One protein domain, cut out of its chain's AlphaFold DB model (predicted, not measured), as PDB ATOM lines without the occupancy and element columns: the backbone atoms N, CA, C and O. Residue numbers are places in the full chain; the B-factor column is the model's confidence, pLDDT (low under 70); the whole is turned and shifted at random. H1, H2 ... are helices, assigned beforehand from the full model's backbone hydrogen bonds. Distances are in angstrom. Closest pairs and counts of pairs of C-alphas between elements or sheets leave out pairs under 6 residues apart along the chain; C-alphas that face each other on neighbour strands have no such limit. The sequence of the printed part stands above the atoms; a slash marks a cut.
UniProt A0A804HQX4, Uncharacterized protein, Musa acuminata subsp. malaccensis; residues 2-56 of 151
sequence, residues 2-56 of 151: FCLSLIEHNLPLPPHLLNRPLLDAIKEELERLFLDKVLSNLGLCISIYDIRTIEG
ATOM      1  N   PHE A   2     165.690 120.877 112.108       91.62
ATOM      2  CA  PHE A   2     165.529 122.303 112.417       91.62
ATOM      3  C   PHE A   2     165.398 122.480 113.931       91.62
ATOM      4  O   PHE A   2     164.886 121.585 114.603       91.62
ATOM      5  N   CYS A   3     165.863 123.610 114.457       92.44
ATOM      6  CA  CYS A   3     165.702 123.984 115.860       92.44
ATOM      7  C   CYS A   3     165.257 125.447 115.960       92.44
ATOM      8  O   CYS A   3     165.518 126.235 115.052       92.44
ATOM      9  N   LEU A   4     164.570 125.792 117.048       94.25
ATOM     10  CA  LEU A   4     164.206 127.169 117.372       94.25
ATOM     11  C   LEU A   4     165.236 127.723 118.354       94.25
ATOM     12  O   LEU A   4     165.544 127.074 119.351       94.25
ATOM     13  N   SER A   5     165.758 128.912 118.062       92.81
ATOM     14  CA  SER A   5     166.692 129.635 118.928       92.81
ATOM     15  C   SER A   5     166.097 130.992 119.279       92.81
ATOM     16  O   SER A   5     165.580 131.676 118.397       92.81
ATOM     17  N   LEU A   6     166.152 131.366 120.558       93.00
ATOM     18  CA  LEU A   6     165.737 132.689 121.025       93.00
ATOM     19  C   LEU A   6     166.891 133.673 120.811       93.00
ATOM     20  O   LEU A   6     168.023 133.375 121.191       93.00
ATOM     21  N   ILE A   7     166.604 134.820 120.198       89.88
ATOM     22  CA  ILE A   7     167.592 135.856 119.890       89.88
ATOM     23  C   ILE A   7     167.059 137.194 120.396       89.88
ATOM     24  O   ILE A   7     165.931 137.567 120.083       89.88
ATOM     25  N   GLU A   8     167.892 137.913 121.141       90.19
ATOM     26  CA  GLU A   8     167.665 139.306 121.521       90.19
ATOM     27  C   GLU A   8     168.540 140.199 120.639       90.19
ATOM     28  O   GLU A   8     169.744 139.961 120.497       90.19
ATOM     29  N   HIS A   9     167.941 141.204 120.000       85.50
ATOM     30  CA  HIS A   9     168.668 142.099 119.107       85.50
ATOM     31  C   HIS A   9     168.079 143.511 119.102       85.50
ATOM     32  O   HIS A   9     166.865 143.681 119.038       85.50
ATOM     33  N   ASN A  10     168.958 144.516 119.107       83.75
ATOM     34  CA  ASN A  10     168.604 145.916 118.901       83.75
ATOM     35  C   ASN A  10     168.767 146.257 117.419       83.75
ATOM     36  O   ASN A  10     169.873 146.145 116.886       83.75
ATOM     37  N   LEU A  11     167.690 146.701 116.772       79.69
ATOM     38  CA  LEU A  11     167.707 147.106 115.367       79.69
ATOM     39  C   LEU A  11     167.305 148.581 115.217       79.69
ATOM     40  O   LEU A  11     166.315 149.008 115.813       79.69
ATOM     41  N   PRO A  12     168.048 149.378 114.425       74.50
ATOM     42  CA  PRO A  12     167.583 150.693 114.019       74.50
ATOM     43  C   PRO A  12     166.473 150.510 112.983       74.50
ATOM     44  O   PRO A  12     166.710 149.913 111.934       74.50
ATOM     45  N   LEU A  13     165.272 151.016 113.270       77.06
ATOM     46  CA  LEU A  13     164.165 150.980 112.319       77.06
ATOM     47  C   LEU A  13     164.186 152.261 111.470       77.06
ATOM     48  O   LEU A  13     164.045 153.356 112.022       77.06
ATOM     49  N   PRO A  14     164.380 152.165 110.145       74.44
ATOM     50  CA  PRO A  14     164.335 153.328 109.275       74.44
ATOM     51  C   PRO A  14     162.974 154.049 109.333       74.44
ATOM     52  O   PRO A  14     161.939 153.379 109.318       74.44
ATOM     53  N   PRO A  15     162.938 155.398 109.286       71.12
ATOM     54  CA  PRO A  15     161.688 156.160 109.363       71.12
ATOM     55  C   PRO A  15     160.662 155.798 108.281       71.12
ATOM     56  O   PRO A  15     159.463 155.824 108.526       71.12
ATOM     57  N   HIS A  16     161.117 155.401 107.087       73.44
ATOM     58  CA  HIS A  16     160.231 155.031 105.979       73.44
ATOM     59  C   HIS A  16     159.436 153.738 106.223       73.44
ATOM     60  O   HIS A  16     158.401 153.534 105.590       73.44
ATOM     61  N   LEU A  17     159.895 152.864 107.128       72.88
ATOM     62  CA  LEU A  17     159.179 151.637 107.482       72.88
ATOM     63  C   LEU A  17     158.085 151.872 108.535       72.88
ATOM     64  O   LEU A  17     157.232 151.008 108.716       72.88
ATOM     65  N   LEU A  18     158.049 153.049 109.171       71.12
ATOM     66  CA  LEU A  18     157.044 153.404 110.181       71.12
ATOM     67  C   LEU A  18     155.639 153.622 109.604       71.12
ATOM     68  O   LEU A  18     154.654 153.578 110.335       71.12
ATOM     69  N   ASN A  19     155.531 153.803 108.286       70.12
ATOM     70  CA  ASN A  19     154.245 153.939 107.598       70.12
ATOM     71  C   ASN A  19     153.488 152.605 107.447       70.12
ATOM     72  O   ASN A  19     152.364 152.592 106.941       70.12
ATOM     73  N   ARG A  20     154.102 151.484 107.843       74.88
ATOM     74  CA  ARG A  20     153.512 150.139 107.842       74.88
ATOM     75  C   ARG A  20     153.248 149.680 109.281       74.88
ATOM     76  O   ARG A  20     153.862 150.214 110.204       74.88
ATOM     77  N   PRO A  21     152.400 148.658 109.495       78.56
ATOM     78  CA  PRO A  21     152.278 148.029 110.804       78.56
ATOM     79  C   PRO A  21     153.656 147.629 111.349       78.56
ATOM     80  O   PRO A  21     154.420 146.943 110.671       78.56
ATOM     81  N   LEU A  22     153.977 148.052 112.578       75.56
ATOM     82  CA  LEU A  22     155.314 147.882 113.162       75.56
ATOM     83  C   LEU A  22     155.776 146.422 113.153       75.56
ATOM     84  O   LEU A  22     156.944 146.143 112.906       75.56
ATOM     85  N   LEU A  23     154.861 145.490 113.422       81.81
ATOM     86  CA  LEU A  23     155.180 144.067 113.431       81.81
ATOM     87  C   LEU A  23     155.725 143.611 112.072       81.81
ATOM     88  O   LEU A  23     156.703 142.870 112.028       81.81
ATOM     89  N   ASP A  24     155.135 144.105 110.984       85.31
ATOM     90  CA  ASP A  24     155.567 143.794 109.624       85.31
ATOM     91  C   ASP A  24     156.898 144.484 109.311       85.31
ATOM     92  O   ASP A  24     157.808 143.847 108.789       85.31
ATOM     93  N   ALA A  25     157.048 145.752 109.706       86.62
ATOM     94  CA  ALA A  25     158.279 146.525 109.533       86.62
ATOM     95  C   ALA A  25     159.483 145.901 110.267       86.62
ATOM     96  O   ALA A  25     160.563 145.748 109.698       86.62
ATOM     97  N   ILE A  26     159.295 145.503 111.527       87.00
ATOM     98  CA  ILE A  26     160.320 144.832 112.335       87.00
ATOM     99  C   ILE A  26     160.628 143.458 111.759       87.00
ATOM    100  O   ILE A  26     161.794 143.082 111.674       87.00
ATOM    101  N   LYS A  27     159.603 142.706 111.353       89.06
ATOM    102  CA  LYS A  27     159.799 141.395 110.740       89.06
ATOM    103  C   LYS A  27     160.616 141.501 109.451       89.06
ATOM    104  O   LYS A  27     161.558 140.734 109.296       89.06
ATOM    105  N   GLU A  28     160.313 142.468 108.587       88.44
ATOM    106  CA  GLU A  28     161.051 142.734 107.344       88.44
ATOM    107  C   GLU A  28     162.527 143.066 107.624       88.44
ATOM    108  O   GLU A  28     163.428 142.498 107.003       88.44
ATOM    109  N   GLU A  29     162.801 143.918 108.616       89.81
ATOM    110  CA  GLU A  29     164.177 144.244 109.007       89.81
ATOM    111  C   GLU A  29     164.922 143.066 109.634       89.81
ATOM    112  O   GLU A  29     166.092 142.826 109.321       89.81
ATOM    113  N   LEU A  30     164.262 142.289 110.490       91.19
ATOM    114  CA  LEU A  30     164.867 141.090 111.052       91.19
ATOM    115  C   LEU A  30     165.144 140.053 109.952       91.19
ATOM    116  O   LEU A  30     166.203 139.430 109.967       91.19
ATOM    117  N   GLU A  31     164.244 139.875 108.982       91.75
ATOM    118  CA  GLU A  31     164.468 138.986 107.837       91.75
ATOM    119  C   GLU A  31     165.678 139.472 107.031       91.75
ATOM    120  O   GLU A  31     166.606 138.705 106.789       91.75
ATOM    121  N   ARG A  32     165.781 140.769 106.733       90.38
ATOM    122  CA  ARG A  32     166.966 141.351 106.080       90.38
ATOM    123  C   ARG A  32     168.265 141.121 106.870       90.38
ATOM    124  O   ARG A  32     169.356 140.964 106.296       90.38
ATOM    125  N   LEU A  33     168.189 141.138 108.199       90.44
ATOM    126  CA  LEU A  33     169.346 140.991 109.079       90.44
ATOM    127  C   LEU A  33     169.771 139.539 109.285       90.44
ATOM    128  O   LEU A  33     170.978 139.302 109.310       90.44
ATOM    129  N   PHE A  34     168.838 138.597 109.393       91.94
ATOM    130  CA  PHE A  34     169.119 137.221 109.804       91.94
ATOM    131  C   PHE A  34     168.932 136.186 108.694       91.94
ATOM    132  O   PHE A  34     169.673 135.206 108.681       91.94
ATOM    133  N   LEU A  35     168.001 136.388 107.759       93.50
ATOM    134  CA  LEU A  35     167.680 135.409 106.719       93.50
ATOM    135  C   LEU A  35     168.906 135.098 105.852       93.50
ATOM    136  O   LEU A  35     169.664 135.997 105.487       93.50
ATOM    137  N   ASP A  36     169.107 133.816 105.546       94.19
ATOM    138  CA  ASP A  36     170.229 133.294 104.755       94.19
ATOM    139  C   ASP A  36     171.627 133.608 105.324       94.19
ATOM    140  O   ASP A  36     172.640 133.482 104.629       94.19
ATOM    141  N   LYS A  37     171.718 133.968 106.613       93.06
ATOM    142  CA  LYS A  37     172.997 134.209 107.295       93.06
ATOM    143  C   LYS A  37     173.319 133.124 108.310       93.06
ATOM    144  O   LYS A  37     172.451 132.564 108.981       93.06
ATOM    145  N   VAL A  38     174.616 132.832 108.421       93.88
ATOM    146  CA  VAL A  38     175.156 131.910 109.422       93.88
ATOM    147  C   VAL A  38     175.404 132.680 110.712       93.88
ATOM    148  O   VAL A  38     176.261 133.559 110.768       93.88
ATOM    149  N   LEU A  39     174.660 132.321 111.751       91.06
ATOM    150  CA  LEU A  39     174.800 132.860 113.094       91.06
ATOM    151  C   LEU A  39     175.802 132.027 113.885       91.06
ATOM    152  O   LEU A  39     175.711 130.795 113.950       91.06
ATOM    153  N   SER A  40     176.768 132.712 114.493       89.12
ATOM    154  CA  SER A  40     177.800 132.090 115.317       89.12
ATOM    155  C   SER A  40     177.165 131.250 116.427       89.12
ATOM    156  O   SER A  40     176.268 131.716 117.123       89.12
ATOM    157  N   ASN A  41     177.639 130.014 116.595       87.19
ATOM    158  CA  ASN A  41     177.166 129.056 117.604       87.19
ATOM    159  C   ASN A  41     175.704 128.578 117.461       87.19
ATOM    160  O   ASN A  41     175.247 127.836 118.326       87.19
ATOM    161  N   LEU A  42     174.992 128.940 116.383       90.38
ATOM    162  CA  LEU A  42     173.613 128.497 116.122       90.38
ATOM    163  C   LEU A  42     173.477 127.755 114.782       90.38
ATOM    164  O   LEU A  42     172.935 126.652 114.742       90.38
ATOM    165  N   GLY A  43     173.999 128.324 113.689       92.44
ATOM    166  CA  GLY A  43     173.886 127.765 112.335       92.44
ATOM    167  C   GLY A  43     173.221 128.716 111.337       92.44
ATOM    168  O   GLY A  43     173.209 129.928 111.537       92.44
ATOM    169  N   LEU A  44     172.705 128.176 110.231       94.38
ATOM    170  CA  LEU A  44     172.028 128.950 109.184       94.38
ATOM    171  C   LEU A  44     170.601 129.320 109.612       94.38
ATOM    172  O   LEU A  44     169.810 128.435 109.943       94.38
ATOM    173  N   CYS A  45     170.263 130.608 109.563       94.56
ATOM    174  CA  CYS A  45     168.894 131.075 109.761       94.56
ATOM    175  C   CYS A  45     168.083 130.932 108.463       94.56
ATOM    176  O   CYS A  45     168.511 131.376 107.401       94.56
ATOM    177  N   ILE A  46     166.914 130.295 108.566       93.62
ATOM    178  CA  ILE A  46     166.040 129.971 107.424       93.62
ATOM    179  C   ILE A  46     164.768 130.814 107.435       93.62
ATOM    180  O   ILE A  46     164.234 131.132 106.381       93.62
ATOM    181  N   SER A  47     164.252 131.144 108.618       92.12
ATOM    182  CA  SER A  47     163.072 131.988 108.780       92.12
ATOM    183  C   SER A  47     162.960 132.502 110.211       92.12
ATOM    184  O   SER A  47     163.559 131.952 111.141       92.12
ATOM    185  N   ILE A  48     162.152 133.546 110.382       92.06
ATOM    186  CA  ILE A  48     161.737 134.061 111.688       92.06
ATOM    187  C   ILE A  48     160.432 133.382 112.089       92.06
ATOM    188  O   ILE A  48     159.491 133.328 111.298       92.06
ATOM    189  N   TYR A  49     160.388 132.851 113.311       92.38
ATOM    190  CA  TYR A  49     159.234 132.111 113.821       92.38
ATOM    191  C   TYR A  49     158.169 133.034 114.424       92.38
ATOM    192  O   TYR A  49     157.079 133.160 113.871       92.38
ATOM    193  N   ASP A  50     158.489 133.691 115.541       90.38
ATOM    194  CA  ASP A  50     157.646 134.691 116.194       90.38
ATOM    195  C   ASP A  50     158.498 135.801 116.818       90.38
ATOM    196  O   ASP A  50     159.717 135.676 116.951       90.38
ATOM    197  N   ILE A  51     157.841 136.905 117.170       89.00
ATOM    198  CA  ILE A  51     158.433 137.989 117.950       89.00
ATOM    199  C   ILE A  51     157.793 137.929 119.335       89.00
ATOM    200  O   ILE A  51     156.571 138.009 119.459       89.00
ATOM    201  N   ARG A  52     158.616 137.761 120.373       87.00
ATOM    202  CA  ARG A  52     158.144 137.597 121.756       87.00
ATOM    203  C   ARG A  52     157.823 138.921 122.425       87.00
ATOM    204  O   ARG A  52     156.743 139.083 122.985       87.00
ATOM    205  N   THR A  53     158.769 139.843 122.379       81.31
ATOM    206  CA  THR A  53     158.685 141.155 123.011       81.31
ATOM    207  C   THR A  53     159.398 142.158 122.120       81.31
ATOM    208  O   THR A  53     160.422 141.850 121.511       81.31
ATOM    209  N   ILE A  54     158.828 143.352 122.019       79.06
ATOM    210  CA  ILE A  54     159.439 144.496 121.349       79.06
ATOM    211  C   ILE A  54     159.567 145.564 122.423       79.06
ATOM    212  O   ILE A  54     158.572 145.935 123.047       79.06
ATOM    213  N   GLU A  55     160.787 146.024 122.660       70.44
ATOM    214  CA  GLU A  55     161.090 147.062 123.640       70.44
ATOM    215  C   GLU A  55     161.879 148.184 122.955       70.44
ATOM    216  O   GLU A  55     162.725 147.925 122.101       70.44
ATOM    217  N   GLY A  56     161.593 149.437 123.318       64.94
ATOM    218  CA  GLY A  56     162.280 150.616 122.781       64.94
ATOM    219  C   GLY A  56     161.539 151.365 121.662       64.94
ATOM    220  O   GLY A  56     160.394 151.066 121.323       64.94
TER     221      GLY A  56
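This is residues 2 to 56 of the 151 residues of an uncharacterized protein of Musa acuminata subsp. malaccensis (UniProt A0A804HQX4). With little regular structure, this is an elongated body in which one helix, H2, runs along one side, and two long loop stretches, residues 2 to 14 and the later part of residues 35 to 56, run lengthwise on the other. The short H1 is at one end, and a small turn at residues 38 to 44 is at the other. The printed part has 55 residues with two named helices, H1 then H2, and no named strand; the class is all helix, with only 18 residues in named elements. It is only just compact, close to loose, with a radius of gyration of the C-alphas of 11.8 A, and spans 34 by 20 by 16 A.

H2, residues 22 to 34, measures 17.8 A from C-alpha 22 at (155.314, 147.882, 113.162) to C-alpha 34 at (169.119, 137.221, 109.804). H1, residues 15 to 19, begins with C-alpha 15 at (161.688, 156.160, 109.363) and measures 8.0 A.

H2 and H1 are close but not clearly touching; their closest C-alphas, of Ala 25 and Leu 17, are 5.6 A apart. A tight link joins them. Residues 38 to 39 pair antiparallel with residues 43 to 44. In H2 every O i to N i+4 pair is within hydrogen-bond range; in H1 0 of 1 is, beside 1 of 2 O i to N i+3 pairs.

The C-alphas farthest apart, of Asn 19 and Asn 41, are 35.3 A apart. The printed part has no cut. Its mean pLDDT is 85.8, and only residue 56 is under 70.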